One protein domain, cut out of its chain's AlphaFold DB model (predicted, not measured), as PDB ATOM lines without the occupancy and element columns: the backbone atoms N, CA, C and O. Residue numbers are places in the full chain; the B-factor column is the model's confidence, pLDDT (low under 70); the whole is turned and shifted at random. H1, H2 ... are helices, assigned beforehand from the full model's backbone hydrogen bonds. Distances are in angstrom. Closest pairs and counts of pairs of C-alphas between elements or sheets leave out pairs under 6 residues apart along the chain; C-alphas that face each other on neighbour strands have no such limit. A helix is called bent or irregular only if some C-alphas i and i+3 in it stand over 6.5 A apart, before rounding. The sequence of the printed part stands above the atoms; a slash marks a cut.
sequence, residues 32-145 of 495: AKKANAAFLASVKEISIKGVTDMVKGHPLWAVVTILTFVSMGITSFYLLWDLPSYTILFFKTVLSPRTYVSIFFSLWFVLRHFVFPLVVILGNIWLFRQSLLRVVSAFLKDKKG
ATOM      1  N   ALA A  32     -12.298 -12.239  20.298       76.44
ATOM      2  CA  ALA A  32     -12.797 -10.976  20.849       76.44
ATOM      3  C   ALA A  32     -11.719 -10.211  21.637       76.44
ATOM      4  O   ALA A  32     -11.611  -8.985  21.537       76.44
ATOM      5  N   LYS A  33     -10.870 -10.921  22.391       84.31
ATOM      6  CA  LYS A  33      -9.763 -10.311  23.140       84.31
ATOM      7  C   LYS A  33      -8.693  -9.743  22.204       84.31
ATOM      8  O   LYS A  33      -8.208  -8.635  22.437       84.31
ATOM      9  N   LYS A  34      -8.369 -10.455  21.121       86.31
ATOM     10  CA  LYS A  34      -7.415 -10.003  20.096       86.31
ATOM     11  C   LYS A  34      -7.945  -8.800  19.309       86.31
ATOM     12  O   LYS A  34      -7.196  -7.852  19.084       86.31
ATOM     13  N   ALA A  35      -9.236  -8.787  18.975       78.75
ATOM     14  CA  ALA A  35      -9.893  -7.650  18.330       78.75
ATOM     15  C   ALA A  35      -9.906  -6.398  19.228       78.75
ATOM     16  O   ALA A  35      -9.560  -5.310  18.771       78.75
ATOM     17  N   ASN A  36     -10.207  -6.550  20.524       76.31
ATOM     18  CA  ASN A  36     -10.143  -5.442  21.483       76.31
ATOM     19  C   ASN A  36      -8.715  -4.912  21.681       76.31
ATOM     20  O   ASN A  36      -8.518  -3.700  21.767       76.31
ATOM     21  N   ALA A  37      -7.708  -5.789  21.720       82.50
ATOM     22  CA  ALA A  37      -6.311  -5.370  21.821       82.50
ATOM     23  C   ALA A  37      -5.851  -4.592  20.574       82.50
ATOM     24  O   ALA A  37      -5.223  -3.541  20.703       82.50
ATOM     25  N   ALA A  38      -6.220  -5.058  19.376       78.19
ATOM     26  CA  ALA A  38      -5.939  -4.361  18.121       78.19
ATOM     27  C   ALA A  38      -6.658  -3.003  18.042       78.19
ATOM     28  O   ALA A  38      -6.068  -2.007  17.621       78.19
ATOM     29  N   PHE A  39      -7.904  -2.930  18.522       70.38
ATOM     30  CA  PHE A  39      -8.647  -1.677  18.619       70.38
ATOM     31  C   PHE A  39      -7.940  -0.676  19.541       70.38
ATOM     32  O   PHE A  39      -7.648   0.440  19.114       70.38
ATOM     33  N   LEU A  40      -7.578  -1.080  20.763       72.06
ATOM     34  CA  LEU A  40      -6.880  -0.212  21.718       72.06
ATOM     35  C   LEU A  40      -5.512   0.257  21.201       72.06
ATOM     36  O   LEU A  40      -5.152   1.418  21.401       72.06
ATOM     37  N   ALA A  41      -4.773  -0.607  20.498       71.88
ATOM     38  CA  ALA A  41      -3.515  -0.236  19.856       71.88
ATOM     39  C   ALA A  41      -3.726   0.827  18.761       71.88
ATOM     40  O   ALA A  41      -3.056   1.859  18.774       71.88
ATOM     41  N   SER A  42      -4.721   0.634  17.886       59.56
ATOM     42  CA  SER A  42      -5.040   1.593  16.818       59.56
ATOM     43  C   SER A  42      -5.522   2.949  17.352       59.56
ATOM     44  O   SER A  42      -5.143   3.996  16.832       59.56
ATOM     45  N   VAL A  43      -6.304   2.959  18.440       59.06
ATOM     46  CA  VAL A  43      -6.768   4.192  19.097       59.06
ATOM     47  C   VAL A  43      -5.593   4.963  19.697       59.06
ATOM     48  O   VAL A  43      -5.540   6.190  19.592       59.06
ATOM     49  N   LYS A  44      -4.623   4.257  20.289       64.75
ATOM     50  CA  LYS A  44      -3.423   4.872  20.865       64.75
ATOM     51  C   LYS A  44      -2.541   5.507  19.787       64.75
ATOM     52  O   LYS A  44      -2.063   6.623  19.976       64.75
ATOM     53  N   GLU A  45      -2.372   4.840  18.651       64.94
ATOM     54  CA  GLU A  45      -1.552   5.333  17.539       64.94
ATOM     55  C   GLU A  45      -2.191   6.538  16.824       64.94
ATOM     56  O   GLU A  45      -1.517   7.539  16.578       64.94
ATOM     57  N   ILE A  46      -3.509   6.500  16.589       53.59
ATOM     58  CA  ILE A  46      -4.264   7.618  15.996       53.59
ATOM     59  C   ILE A  46      -4.270   8.835  16.930       53.59
ATOM     60  O   ILE A  46      -4.117   9.964  16.467       53.59
ATOM     61  N   SER A  47      -4.396   8.616  18.242       64.62
ATOM     62  CA  SER A  47      -4.339   9.686  19.244       64.62
ATOM     63  C   SER A  47      -2.983  10.398  19.236       64.62
ATOM     64  O   SER A  47      -2.925  11.622  19.149       64.62
ATOM     65  N   ILE A  48      -1.880   9.643  19.233       68.12
ATOM     66  CA  ILE A  48      -0.533  10.230  19.253       68.12
ATOM     67  C   ILE A  48      -0.245  10.969  17.945       68.12
ATOM     68  O   ILE A  48       0.217  12.109  17.976       68.12
ATOM     69  N   LYS A  49      -0.549  10.365  16.793       70.88
ATOM     70  CA  LYS A  49      -0.268  10.981  15.491       70.88
ATOM     71  C   LYS A  49      -1.129  12.226  15.253       70.88
ATOM     72  O   LYS A  49      -0.591  13.265  14.885       70.88
ATOM     73  N   GLY A  50      -2.420  12.163  15.589       70.69
ATOM     74  CA  GLY A  50      -3.336  13.302  15.501       70.69
ATOM     75  C   GLY A  50      -2.924  14.469  16.400       70.69
ATOM     76  O   GLY A  50      -2.919  15.613  15.953       70.69
ATOM     77  N   VAL A  51      -2.495  14.194  17.637       63.84
ATOM     78  CA  VAL A  51      -1.953  15.232  18.530       63.84
ATOM     79  C   VAL A  51      -0.657  15.812  17.962       63.84
ATOM     80  O   VAL A  51      -0.478  17.024  17.972       63.84
ATOM     81  N   THR A  52       0.226  14.980  17.408       72.38
ATOM     82  CA  THR A  52       1.513  15.437  16.860       72.38
ATOM     83  C   THR A  52       1.329  16.337  15.635       72.38
ATOM     84  O   THR A  52       1.978  17.379  15.530       72.38
ATOM     85  N   ASP A  53       0.424  15.982  14.726       74.31
ATOM     86  CA  ASP A  53       0.143  16.778  13.527       74.31
ATOM     87  C   ASP A  53      -0.591  18.082  13.875       74.31
ATOM     88  O   ASP A  53      -0.304  19.140  13.311       74.31
ATOM     89  N   MET A  54      -1.454  18.051  14.893       62.31
ATOM     90  CA  MET A  54      -2.113  19.241  15.431       62.31
ATOM     91  C   MET A  54      -1.123  20.207  16.105       62.31
ATOM     92  O   MET A  54      -1.209  21.421  15.909       62.31
ATOM     93  N   VAL A  55      -0.144  19.677  16.846       75.94
ATOM     94  CA  VAL A  55       0.944  20.459  17.460       75.94
ATOM     95  C   VAL A  55       1.824  21.106  16.388       75.94
ATOM     96  O   VAL A  55       2.219  22.260  16.543       75.94
ATOM     97  N   LYS A  56       2.100  20.406  15.278       79.25
ATOM     98  CA  LYS A  56       2.872  20.957  14.152       79.25
ATOM     99  C   LYS A  56       2.136  22.082  13.424       79.25
ATOM    100  O   LYS A  56       2.771  23.059  13.045       79.25
ATOM    101  N   GLY A  57       0.821  21.958  13.238       80.38
ATOM    102  CA  GLY A  57       0.013  22.985  12.571       80.38
ATOM    103  C   GLY A  57      -0.211  24.238  13.423       80.38
ATOM    104  O   GLY A  57      -0.257  25.347  12.893       80.38
ATOM    105  N   HIS A  58      -0.319  24.077  14.745       77.12
ATOM    106  CA  HIS A  58      -0.625  25.167  15.673       77.12
ATOM    107  C   HIS A  58       0.180  25.041  16.981       77.12
ATOM    108  O   HIS A  58      -0.374  24.707  18.033       77.12
ATOM    109  N   PRO A  59       1.489  25.352  16.967       71.94
ATOM    110  CA  PRO A  59       2.369  25.136  18.120       71.94
ATOM    111  C   PRO A  59       1.966  25.983  19.333       71.94
ATOM    112  O   PRO A  59       2.010  25.522  20.471       71.94
ATOM    113  N   LEU A  60       1.480  27.202  19.093       66.38
ATOM    114  CA  LEU A  60       1.026  28.113  20.144       66.38
ATOM    115  C   LEU A  60      -0.228  27.577  20.865       66.38
ATOM    116  O   LEU A  60      -0.381  27.756  22.069       66.38
ATOM    117  N   TRP A  61      -1.083  26.836  20.152       72.38
ATOM    118  CA  TRP A  61      -2.257  26.173  20.723       72.38
ATOM    119  C   TRP A  61      -1.869  25.004  21.633       72.38
ATOM    120  O   TRP A  61      -2.420  24.864  22.726       72.38
ATOM    121  N   ALA A  62      -0.896  24.192  21.214       74.62
ATOM    122  CA  ALA A  62      -0.390  23.097  22.034       74.62
ATOM    123  C   ALA A  62       0.188  23.624  23.351       74.62
ATOM    124  O   ALA A  62      -0.125  23.100  24.418       74.62
ATOM    125  N   VAL A  63       0.948  24.720  23.284       72.81
ATOM    126  CA  VAL A  63       1.513  25.391  24.458       72.81
ATOM    127  C   VAL A  63       0.412  25.890  25.394       72.81
ATOM    128  O   VAL A  63       0.441  25.553  26.573       72.81
ATOM    129  N   VAL A  64      -0.594  26.614  24.889       73.38
ATOM    130  CA  VAL A  64      -1.713  27.113  25.716       73.38
ATOM    131  C   VAL A  64      -2.500  25.964  26.344       73.38
ATOM    132  O   VAL A  64      -2.838  26.019  27.526       73.38
ATOM    133  N   THR A  65      -2.755  24.893  25.596       74.31
ATOM    134  CA  THR A  65      -3.508  23.733  26.089       74.31
ATOM    135  C   THR A  65      -2.730  23.007  27.184       74.31
ATOM    136  O   THR A  65      -3.278  22.756  28.256       74.31
ATOM    137  N   ILE A  66      -1.436  22.754  26.969       77.38
ATOM    138  CA  ILE A  66      -0.547  22.156  27.974       77.38
ATOM    139  C   ILE A  66      -0.477  23.047  29.218       77.38
ATOM    140  O   ILE A  66      -0.671  22.547  30.320       77.38
ATOM    141  N   LEU A  67      -0.288  24.362  29.065       72.69
ATOM    142  CA  LEU A  67      -0.289  25.311  30.185       72.69
ATOM    143  C   LEU A  67      -1.614  25.308  30.950       72.69
ATOM    144  O   LEU A  67      -1.604  25.381  32.175       72.69
ATOM    145  N   THR A  68      -2.743  25.175  30.255       74.88
ATOM    146  CA  THR A  68      -4.065  25.112  30.890       74.88
ATOM    147  C   THR A  68      -4.227  23.817  31.685       74.88
ATOM    148  O   THR A  68      -4.640  23.862  32.840       74.88
ATOM    149  N   PHE A  69      -3.836  22.666  31.126       77.94
ATOM    150  CA  PHE A  69      -3.872  21.386  31.841       77.94
ATOM    151  C   PHE A  69      -2.903  21.349  33.023       77.94
ATOM    152  O   PHE A  69      -3.266  20.867  34.093       77.94
ATOM    153  N   VAL A  70      -1.698  21.897  32.862       76.12
ATOM    154  CA  VAL A  70      -0.716  22.034  33.944       76.12
ATOM    155  C   VAL A  70      -1.257  22.963  35.030       76.12
ATOM    156  O   VAL A  70      -1.210  22.612  36.203       76.12
ATOM    157  N   SER A  71      -1.862  24.096  34.663       76.00
ATOM    158  CA  SER A  71      -2.511  25.012  35.607       76.00
ATOM    159  C   SER A  71      -3.669  24.342  36.357       76.00
ATOM    160  O   SER A  71      -3.751  24.453  37.581       76.00
ATOM    161  N   MET A  72      -4.522  23.578  35.668       74.75
ATOM    162  CA  MET A  72      -5.600  22.806  36.294       74.75
ATOM    163  C   MET A  72      -5.063  21.713  37.221       74.75
ATOM    164  O   MET A  72      -5.586  21.543  38.323       74.75
ATOM    165  N   GLY A  73      -4.009  21.005  36.810       79.06
ATOM    166  CA  GLY A  73      -3.343  19.985  37.618       79.06
ATOM    167  C   GLY A  73      -2.737  20.574  38.888       79.06
ATOM    168  O   GLY A  73      -2.993  20.071  39.978       79.06
ATOM    169  N   ILE A  74      -2.027  21.698  38.766       76.31
ATOM    170  CA  ILE A  74      -1.468  22.446  39.897       76.31
ATOM    171  C   ILE A  74      -2.590  22.920  40.826       76.31
ATOM    172  O   ILE A  74      -2.524  22.690  42.029       76.31
ATOM    173  N   THR A  75      -3.657  23.515  40.289       76.50
ATOM    174  CA  THR A  75      -4.785  24.006  41.099       76.50
ATOM    175  C   THR A  75      -5.494  22.864  41.836       76.50
ATOM    176  O   THR A  75      -5.849  23.009  43.002       76.50
ATOM    177  N   SER A  76      -5.658  21.711  41.184       76.88
ATOM    178  CA  SER A  76      -6.256  20.512  41.788       76.88
ATOM    179  C   SER A  76      -5.359  19.906  42.868       76.88
ATOM    180  O   SER A  76      -5.854  19.469  43.904       76.88
ATOM    181  N   PHE A  77      -4.042  19.912  42.652       76.56
ATOM    182  CA  PHE A  77      -3.064  19.470  43.640       76.56
ATOM    183  C   PHE A  77      -3.068  20.374  44.876       76.56
ATOM    184  O   PHE A  77      -3.173  19.865  45.986       76.56
ATOM    185  N   TYR A  78      -3.053  21.700  44.697       77.50
ATOM    186  CA  TYR A  78      -3.193  22.652  45.806       77.50
ATOM    187  C   TYR A  78      -4.514  22.463  46.560       77.50
ATOM    188  O   TYR A  78      -4.533  22.506  47.785       77.50
ATOM    189  N   LEU A  79      -5.610  22.178  45.852       71.81
ATOM    190  CA  LEU A  79      -6.897  21.888  46.481       71.81
ATOM    191  C   LEU A  79      -6.853  20.622  47.339       71.81
ATOM    192  O   LEU A  79      -7.370  20.634  48.451       71.81
ATOM    193  N   LEU A  80      -6.247  19.542  46.842       74.56
ATOM    194  CA  LEU A  80      -6.076  18.298  47.600       74.56
ATOM    195  C   LEU A  80      -5.138  18.485  48.795       74.56
ATOM    196  O   LEU A  80      -5.386  17.919  49.857       74.56
ATOM    197  N   TRP A  81      -4.094  19.295  48.624       76.62
ATOM    198  CA  TRP A  81      -3.111  19.602  49.655       76.62
ATOM    199  C   TRP A  81      -3.703  20.429  50.799       76.62
ATOM    200  O   TRP A  81      -3.453  20.138  51.966       76.62
ATOM    201  N   ASP A  82      -4.537  21.419  50.477       78.00
ATOM    202  CA  ASP A  82      -5.151  22.293  51.476       78.00
ATOM    203  C   ASP A  82      -6.499  21.770  52.001       78.00
ATOM    204  O   ASP A  82      -7.010  22.274  53.005       78.00
ATOM    205  N   LEU A  83      -7.084  20.746  51.367       76.31
ATOM    206  CA  LEU A  83      -8.346  20.125  51.787       76.31
ATOM    207  C   LEU A  83      -8.386  19.778  53.292       76.31
ATOM    208  O   LEU A  83      -9.405  20.078  53.922       76.31
ATOM    209  N   PRO A  84      -7.321  19.204  53.900       66.94
ATOM    210  CA  PRO A  84      -7.276  18.898  55.333       66.94
ATOM    211  C   PRO A  84      -7.323  20.162  56.202       66.94
ATOM    212  O   PRO A  84      -8.062  20.228  57.183       66.94
ATOM    213  N   SER A  85      -6.594  21.207  55.806       71.44
ATOM    214  CA  SER A  85      -6.579  22.508  56.483       71.44
ATOM    215  C   SER A  85      -7.965  23.161  56.456       71.44
ATOM    216  O   SER A  85      -8.445  23.647  57.482       71.44
ATOM    217  N   TYR A  86      -8.656  23.109  55.312       72.31
ATOM    218  CA  TYR A  86     -10.012  23.640  55.166       72.31
ATOM    219  C   TYR A  86     -11.063  22.817  55.911       72.31
ATOM    220  O   TYR A  86     -11.971  23.400  56.500       72.31
ATOM    221  N   THR A  87     -10.936  21.487  55.954       70.62
ATOM    222  CA  THR A  87     -11.845  20.644  56.750       70.62
ATOM    223  C   THR A  87     -11.681  20.912  58.244       70.62
ATOM    224  O   THR A  87     -12.682  21.084  58.937       70.62
ATOM    225  N   ILE A  88     -10.450  21.060  58.742       68.06
ATOM    226  CA  ILE A  88     -10.190  21.422  60.145       68.06
ATOM    227  C   ILE A  88     -10.765  22.812  60.476       68.06
ATOM    228  O   ILE A  88     -11.379  22.998  61.532       68.06
ATOM    229  N   LEU A  89     -10.615  23.789  59.573       65.56
ATOM    230  CA  LEU A  89     -11.160  25.140  59.754       65.56
ATOM    231  C   LEU A  89     -12.697  25.146  59.746       65.56
ATOM    232  O   LEU A  89     -13.313  25.844  60.554       65.56
ATOM    233  N   PHE A  90     -13.305  24.338  58.871       66.56
ATOM    234  CA  PHE A  90     -14.750  24.140  58.768       66.56
ATOM    235  C   PHE A  90     -15.326  23.544  60.057       66.56
ATOM    236  O   PHE A  90     -16.248  24.117  60.634       66.56
ATOM    237  N   PHE A  91     -14.726  22.473  60.594       66.06
ATOM    238  CA  PHE A  91     -15.154  21.892  61.873       66.06
ATOM    239  C   PHE A  91     -15.034  22.886  63.038       66.06
ATOM    240  O   PHE A  91     -15.927  22.951  63.881       66.06
ATOM    241  N   LYS A  92     -13.994  23.732  63.057       65.19
ATOM    242  CA  LYS A  92     -13.853  24.800  64.064       65.19
ATOM    243  C   LYS A  92     -14.900  25.912  63.946       65.19
ATOM    244  O   LYS A  92     -15.222  26.537  64.952       65.19
ATOM    245  N   THR A  93     -15.408  26.198  62.747       58.19
ATOM    246  CA  THR A  93     -16.342  27.317  62.508       58.19
ATOM    247  C   THR A  93     -17.812  26.920  62.560       58.19
ATOM    248  O   THR A  93     -18.630  27.746  62.955       58.19
ATOM    249  N   VAL A  94     -18.163  25.675  62.229       59.00
ATOM    250  CA  VAL A  94     -19.549  25.170  62.296       59.00
ATOM    251  C   VAL A  94     -20.087  25.113  63.737       59.00
ATOM    252  O   VAL A  94     -21.290  25.209  63.944       59.00
ATOM    253  N   LEU A  95     -19.207  25.066  64.743       61.56
ATOM    254  CA  LEU A  95     -19.559  25.095  66.170       61.56
ATOM    255  C   LEU A  95     -19.716  26.517  66.765       61.56
ATOM    256  O   LEU A  95     -19.868  26.657  67.976       61.56
ATOM    257  N   SER A  96     -19.672  27.585  65.957       60.16
ATOM    258  CA  SER A  96     -19.656  28.985  66.422       60.16
ATOM    259  C   SER A  96     -20.612  29.883  65.607       60.16
ATOM    260  O   SER A  96     -20.824  29.612  64.425       60.16
ATOM    261  N   PRO A  97     -21.138  31.004  66.161       60.66
ATOM    262  CA  PRO A  97     -22.030  31.957  65.468       60.66
ATOM    263  C   PRO A  97     -21.457  32.626  64.198       60.66
ATOM    264  O   PRO A  97     -22.108  33.466  63.583       60.66
ATOM    265  N   ARG A  98     -20.238  32.269  63.770       64.56
ATOM    266  CA  ARG A  98     -19.590  32.714  62.522       64.56
ATOM    267  C   ARG A  98     -19.987  31.876  61.296       64.56
ATOM    268  O   ARG A  98     -19.250  31.823  60.313       64.56
ATOM    269  N   THR A  99     -21.155  31.240  61.325       66.62
ATOM    270  CA  THR A  99     -21.662  30.331  60.283       66.62
ATOM    271  C   THR A  99     -21.722  30.983  58.893       66.62
ATOM    272  O   THR A  99     -21.426  30.331  57.895       66.62
ATOM    273  N   TYR A 100     -21.989  32.292  58.815       66.94
ATOM    274  CA  TYR A 100     -21.996  33.054  57.556       66.94
ATOM    275  C   TYR A 100     -20.641  33.079  56.841       66.94
ATOM    276  O   TYR A 100     -20.587  33.000  55.616       66.94
ATOM    277  N   VAL A 101     -19.541  33.139  57.598       71.88
ATOM    278  CA  VAL A 101     -18.184  33.132  57.033       71.88
ATOM    279  C   VAL A 101     -17.884  31.760  56.431       71.88
ATOM    280  O   VAL A 101     -17.358  31.678  55.326       71.88
ATOM    281  N   SER A 102     -18.299  30.684  57.108       72.19
ATOM    282  CA  SER A 102     -18.149  29.313  56.606       72.19
ATOM    283  C   SER A 102     -18.940  29.090  55.308       72.19
ATOM    284  O   SER A 102     -18.375  28.621  54.323       72.19
ATOM    285  N   ILE A 103     -20.201  29.542  55.246       76.12
ATOM    286  CA  ILE A 103     -21.024  29.476  54.022       76.12
ATOM    287  C   ILE A 103     -20.375  30.261  52.875       76.12
ATOM    288  O   ILE A 103     -20.314  29.762  51.752       76.12
ATOM    289  N   PHE A 104     -19.860  31.465  53.144       77.31
ATOM    290  CA  PHE A 104     -19.182  32.277  52.133       77.31
ATOM    291  C   PHE A 104     -17.927  31.583  51.586       77.31
ATOM    292  O   PHE A 104     -17.752  31.515  50.369       77.31
ATOM    293  N   PHE A 105     -17.086  31.005  52.452       77.00
ATOM    294  CA  PHE A 105     -15.905  30.250  52.020       77.00
ATOM    295  C   PHE A 105     -16.273  28.988  51.239       77.00
ATOM    296  O   PHE A 105     -15.645  28.718  50.216       77.00
ATOM    297  N   SER A 106     -17.305  28.245  51.650       76.81
ATOM    298  CA  SER A 106     -17.799  27.095  50.887       76.81
ATOM    299  C   SER A 106     -18.329  27.506  49.510       76.81
ATOM    300  O   SER A 106     -18.015  26.852  48.517       76.81
ATOM    301  N   LEU A 107     -19.075  28.611  49.410       77.12
ATOM    302  CA  LEU A 107     -19.577  29.121  48.131       77.12
ATOM    303  C   LEU A 107     -18.434  29.593  47.224       77.12
ATOM    304  O   LEU A 107     -18.402  29.251  46.043       77.12
ATOM    305  N   TRP A 108     -17.466  30.329  47.779       79.75
ATOM    306  CA  TRP A 108     -16.257  30.750  47.070       79.75
ATOM    307  C   TRP A 108     -15.445  29.550  46.577       79.75
ATOM    308  O   TRP A 108     -14.967  29.543  45.444       79.75
ATOM    309  N   PHE A 109     -15.333  28.505  47.398       80.12
ATOM    310  CA  PHE A 109     -14.659  27.268  47.034       80.12
ATOM    311  C   PHE A 109     -15.357  26.573  45.861       80.12
ATOM    312  O   PHE A 109     -14.686  26.211  44.893       80.12
ATOM    313  N   VAL A 110     -16.689  26.450  45.901       81.12
ATOM    314  CA  VAL A 110     -17.481  25.880  44.799       81.12
ATOM    315  C   VAL A 110     -17.325  26.710  43.523       81.12
ATOM    316  O   VAL A 110     -17.059  26.162  42.452       81.12
ATOM    317  N   LEU A 111     -17.425  28.037  43.633       77.31
ATOM    318  CA  LEU A 111     -17.253  28.951  42.507       77.31
ATOM    319  C   LEU A 111     -15.862  28.792  41.873       77.31
ATOM    320  O   LEU A 111     -15.740  28.642  40.658       77.31
ATOM    321  N   ARG A 112     -14.816  28.763  42.703       79.50
ATOM    322  CA  ARG A 112     -13.429  28.723  42.241       79.50
ATOM    323  C   ARG A 112     -13.035  27.398  41.603       79.50
ATOM    324  O   ARG A 112     -12.299  27.411  40.621       79.50
ATOM    325  N   HIS A 113     -13.493  26.279  42.152       78.56
ATOM    326  CA  HIS A 113     -12.976  24.962  41.772       78.56
ATOM    327  C   HIS A 113     -13.914  24.169  40.870       78.56
ATOM    328  O   HIS A 113     -13.465  23.237  40.210       78.56
ATOM    329  N   PHE A 114     -15.188  24.550  40.791       79.56
ATOM    330  CA  PHE A 114     -16.142  23.901  39.896       79.56
ATOM    331  C   PHE A 114     -16.636  24.865  38.830       79.56
ATOM    332  O   PHE A 114     -16.514  24.573  37.643       79.56
ATOM    333  N   VAL A 115     -17.141  26.036  39.228       79.06
ATOM    334  CA  VAL A 115     -17.781  26.954  38.275       79.06
ATOM    335  C   VAL A 115     -16.760  27.563  37.317       79.06
ATOM    336  O   VAL A 115     -16.960  27.470  36.110       79.06
ATOM    337  N   PHE A 116     -15.645  28.127  37.799       77.75
ATOM    338  CA  PHE A 116     -14.647  28.721  36.898       77.75
ATOM    339  C   PHE A 116     -14.005  27.705  35.944       77.75
ATOM    340  O   PHE A 116     -13.983  27.988  34.746       77.75
ATOM    341  N   PRO A 117     -13.553  26.514  36.384       82.50
ATOM    342  CA  PRO A 117     -13.048  25.499  35.464       82.50
ATOM    343  C   PRO A 117     -14.081  25.079  34.422       82.50
ATOM    344  O   PRO A 117     -13.744  24.964  33.247       82.50
ATOM    345  N   LEU A 118     -15.348  24.914  34.816       80.38
ATOM    346  CA  LEU A 118     -16.424  24.579  33.887       80.38
ATOM    347  C   LEU A 118     -16.660  25.701  32.867       80.38
ATOM    348  O   LEU A 118     -16.786  25.421  31.680       80.38
ATOM    349  N   VAL A 119     -16.660  26.965  33.300       80.25
ATOM    350  CA  VAL A 119     -16.776  28.132  32.410       80.25
ATOM    351  C   VAL A 119     -15.597  28.205  31.441       80.25
ATOM    352  O   VAL A 119     -15.808  28.463  30.260       80.25
ATOM    353  N   VAL A 120     -14.373  27.923  31.894       80.12
ATOM    354  CA  VAL A 120     -13.183  27.879  31.028       80.12
ATOM    355  C   VAL A 120     -13.278  26.731  30.023       80.12
ATOM    356  O   VAL A 120     -13.023  26.941  28.841       80.12
ATOM    357  N   ILE A 121     -13.693  25.534  30.451       81.12
ATOM    358  CA  ILE A 121     -13.892  24.384  29.557       81.12
ATOM    359  C   ILE A 121     -14.963  24.704  28.509       81.12
ATOM    360  O   ILE A 121     -14.710  24.554  27.316       81.12
ATOM    361  N   LEU A 122     -16.139  25.171  28.931       83.69
ATOM    362  CA  LEU A 122     -17.247  25.499  28.031       83.69
ATOM    363  C   LEU A 122     -16.892  26.664  27.100       83.69
ATOM    364  O   LEU A 122     -17.193  26.607  25.908       83.69
ATOM    365  N   GLY A 123     -16.202  27.682  27.617       81.50
ATOM    366  CA  GLY A 123     -15.688  28.805  26.840       81.50
ATOM    367  C   GLY A 123     -14.681  28.358  25.783       81.50
ATOM    368  O   GLY A 123     -14.793  28.758  24.629       81.50
ATOM    369  N   ASN A 124     -13.759  27.458  26.133       80.88
ATOM    370  CA  ASN A 124     -12.815  26.872  25.184       80.88
ATOM    371  C   ASN A 124     -13.525  26.006  24.138       80.88
ATOM    372  O   ASN A 124     -13.270  26.174  22.949       80.88
ATOM    373  N   ILE A 125     -14.456  25.132  24.533       82.69
ATOM    374  CA  ILE A 125     -15.262  24.340  23.586       82.69
ATOM    375  C   ILE A 125     -15.985  25.266  22.599       82.69
ATOM    376  O   ILE A 125     -16.002  24.996  21.399       82.69
ATOM    377  N   TRP A 126     -16.533  26.384  23.080       84.62
ATOM    378  CA  TRP A 126     -17.205  27.370  22.239       84.62
ATOM    379  C   TRP A 126     -16.249  28.127  21.307       84.62
ATOM    380  O   TRP A 126     -16.547  28.291  20.119       84.62
ATOM    381  N   LEU A 127     -15.100  28.583  21.813       82.44
ATOM    382  CA  LEU A 127     -14.071  29.274  21.028       82.44
ATOM    383  C   LEU A 127     -13.505  28.366  19.932       82.44
ATOM    384  O   LEU A 127     -13.370  28.789  18.785       82.44
ATOM    385  N   PHE A 128     -13.257  27.099  20.257       81.94
ATOM    386  CA  PHE A 128     -12.707  26.100  19.342       81.94
ATOM    387  C   PHE A 128     -13.773  25.286  18.607       81.94
ATOM    388  O   PHE A 128     -13.435  24.301  17.952       81.94
ATOM    389  N   ARG A 129     -15.048  25.692  18.660       86.62
ATOM    390  CA  ARG A 129     -16.155  24.929  18.063       86.62
ATOM    391  C   ARG A 129     -15.918  24.595  16.593       86.62
ATOM    392  O   ARG A 129     -16.192  23.479  16.174       86.62
ATOM    393  N   GLN A 130     -15.354  25.532  15.829       85.12
ATOM    394  CA  GLN A 130     -15.049  25.323  14.414       85.12
ATOM    395  C   GLN A 130     -13.947  24.276  14.230       85.12
ATOM    396  O   GLN A 130     -14.132  23.325  13.482       85.12
ATOM    397  N   SER A 131     -12.846  24.371  14.979       84.81
ATOM    398  CA  SER A 131     -11.770  23.372  14.953       84.81
ATOM    399  C   SER A 131     -12.255  21.982  15.370       84.81
ATOM    400  O   SER A 131     -11.910  20.995  14.726       84.81
ATOM    401  N   LEU A 132     -13.095  21.898  16.407       83.81
ATOM    402  CA  LEU A 132     -13.713  20.642  16.838       83.81
ATOM    403  C   LEU A 132     -14.601  20.051  15.739       83.81
ATOM    404  O   LEU A 132     -14.507  18.857  15.467       83.81
ATOM    405  N   LEU A 133     -15.404  20.874  15.060       84.94
ATOM    406  CA  LEU A 133     -16.204  20.436  13.916       84.94
ATOM    407  C   LEU A 133     -15.337  19.925  12.762       84.94
ATOM    408  O   LEU A 133     -15.698  18.916  12.160       84.94
ATOM    409  N   ARG A 134     -14.175  20.540  12.495       86.12
ATOM    410  CA  ARG A 134     -13.221  20.026  11.490       86.12
ATOM    411  C   ARG A 134     -12.716  18.642  11.852       86.12
ATOM    412  O   ARG A 134     -12.714  17.749  11.013       86.12
ATOM    413  N   VAL A 135     -12.311  18.454  13.109       85.19
ATOM    414  CA  VAL A 135     -11.809  17.165  13.603       85.19
ATOM    415  C   VAL A 135     -12.900  16.097  13.530       85.19
ATOM    416  O   VAL A 135     -12.639  14.988  13.074       85.19
ATOM    417  N   VAL A 136     -14.133  16.431  13.922       85.00
ATOM    418  CA  VAL A 136     -15.277  15.513  13.829       85.00
ATOM    419  C   VAL A 136     -15.607  15.186  12.372       85.00
ATOM    420  O   VAL A 136     -15.824  14.017  12.061       85.00
ATOM    421  N   SER A 137     -15.602  16.172  11.473       84.38
ATOM    422  CA  SER A 137     -15.812  15.958  10.035       84.38
ATOM    423  C   SER A 137     -14.733  15.048   9.441       84.38
ATOM    424  O   SER A 137     -15.055  14.052   8.792       84.38
ATOM    425  N   ALA A 138     -13.459  15.310   9.744       85.50
ATOM    426  CA  ALA A 138     -12.346  14.471   9.315       85.50
ATOM    427  C   ALA A 138     -12.481  13.037   9.848       85.50
ATOM    428  O   ALA A 138     -12.327  12.081   9.096       85.50
ATOM    429  N   PHE A 139     -12.850  12.878  11.120       86.94
ATOM    430  CA  PHE A 139     -13.094  11.570  11.722       86.94
ATOM    431  C   PHE A 139     -14.257  10.820  11.054       86.94
ATOM    432  O   PHE A 139     -14.153   9.618  10.812       86.94
ATOM    433  N   LEU A 140     -15.363  11.504  10.743       83.88
ATOM    434  CA  LEU A 140     -16.507  10.909  10.043       83.88
ATOM    435  C   LEU A 140     -16.143  10.481   8.620       83.88
ATOM    436  O   LEU A 140     -16.531   9.388   8.201       83.88
ATOM    437  N   LYS A 141     -15.345  11.289   7.919       85.75
ATOM    438  CA  LYS A 141     -14.821  10.950   6.597       85.75
ATOM    439  C   LYS A 141     -13.954   9.694   6.660       85.75
ATOM    440  O   LYS A 141     -14.180   8.762   5.899       85.75
ATOM    441  N   ASP A 142     -13.021   9.645   7.604       85.38
ATOM    442  CA  ASP A 142     -12.010   8.588   7.688       85.38
ATOM    443  C   ASP A 142     -12.574   7.260   8.226       85.38
ATOM    444  O   ASP A 142     -12.212   6.181   7.764       85.38
ATOM    445  N   LYS A 143     -13.503   7.311   9.194       87.69
ATOM    446  CA  LYS A 143     -14.069   6.107   9.833       87.69
ATOM    447  C   LYS A 143     -15.375   5.619   9.233       87.69
ATOM    448  O   LYS A 143     -15.667   4.430   9.341       87.69
ATOM    449  N   LYS A 144     -16.196   6.518   8.691       82.88
ATOM    450  CA  LYS A 144     -17.542   6.183   8.202       82.88
ATOM    451  C   LYS A 144     -17.736   6.462   6.717       82.88
ATOM    452  O   LYS A 144     -18.801   6.139   6.208       82.88
ATOM    453  N   GLY A 145     -16.750   7.054   6.035       81.62
ATOM    454  CA  GLY A 145     -16.893   7.446   4.633       81.62
ATOM    455  C   GLY A 145     -17.952   8.531   4.418       81.62
ATOM    456  O   GLY A 145     -18.498   8.628   3.325       81.62
TER     457      GLY A 145
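This is residues 32 to 145 of the 495 residues of an uncharacterized protein of Chromera velia CCMP2878 (UniProt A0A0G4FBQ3). Two long helices, H2 and H3, run loosely side by side in opposite ways, and a tight turn joins them at one end, where the bent arm H2b swings across to H3. At the other end H1 and H4 turn steeply away from this pair, apart from each other, and residues 32 to 49 of H1 stick out. The printed part has 114 residues, with four named helices in the order H1, H2, H3, H4 and no named strand: all helix. It is extended, with a radius of gyration of the C-alphas of 21.4 A and spans of 66 by 37 by 23 A.

H2, residues 59 to 94, was assigned as one helix by its hydrogen bonds but is bent, with C-alphas 81 and 84 7.1 A apart; its arms H2a, residues 59 to 81, and H2b, residues 84 to 94, stand at a steep tilt of 53 degrees. H3, residues 99 to 127, touches H2b with residues 99 to 102 alone, the closest C-alphas being those of Thr 93 and Ser 102, 6.5 A. H2a and H3 are close but not clearly touching, the closest C-alphas being those of Met 72 and Pro 117, 8.0 A, at a shallow tilt of 19 degrees, opposite ways. H1, residues 32 to 57, only just touches H2a, with 3 pairs of C-alphas within 8 A, and only at the corner; Val 55 and Ala 62 have the closest C-alphas, 5.4 A. H4, residues 129 to 144, is apart from H1. Every O i to N i+4 pair is within hydrogen-bond range in H1, H2a, H2b and H4, and 23 of 25 in H3.

H2a is 32.5 A long and H2b 15.4 A. H3 is 40.0 A long. H1 is 37.2 A long, from C-alpha 32 at (-12.797, -10.976, 20.849). H4 is 21.2 A long and ends with C-alpha 144 at (-17.542, 6.183, 8.202).

The C-alphas farthest apart are those of Pro 97 and Gly 145, 65.8 A. The printed part has no cut, and its three links are tight. Mean pLDDT of the printed part is 75.4; 24 residues are under 70, among them 42 to 48 and 88 to 100.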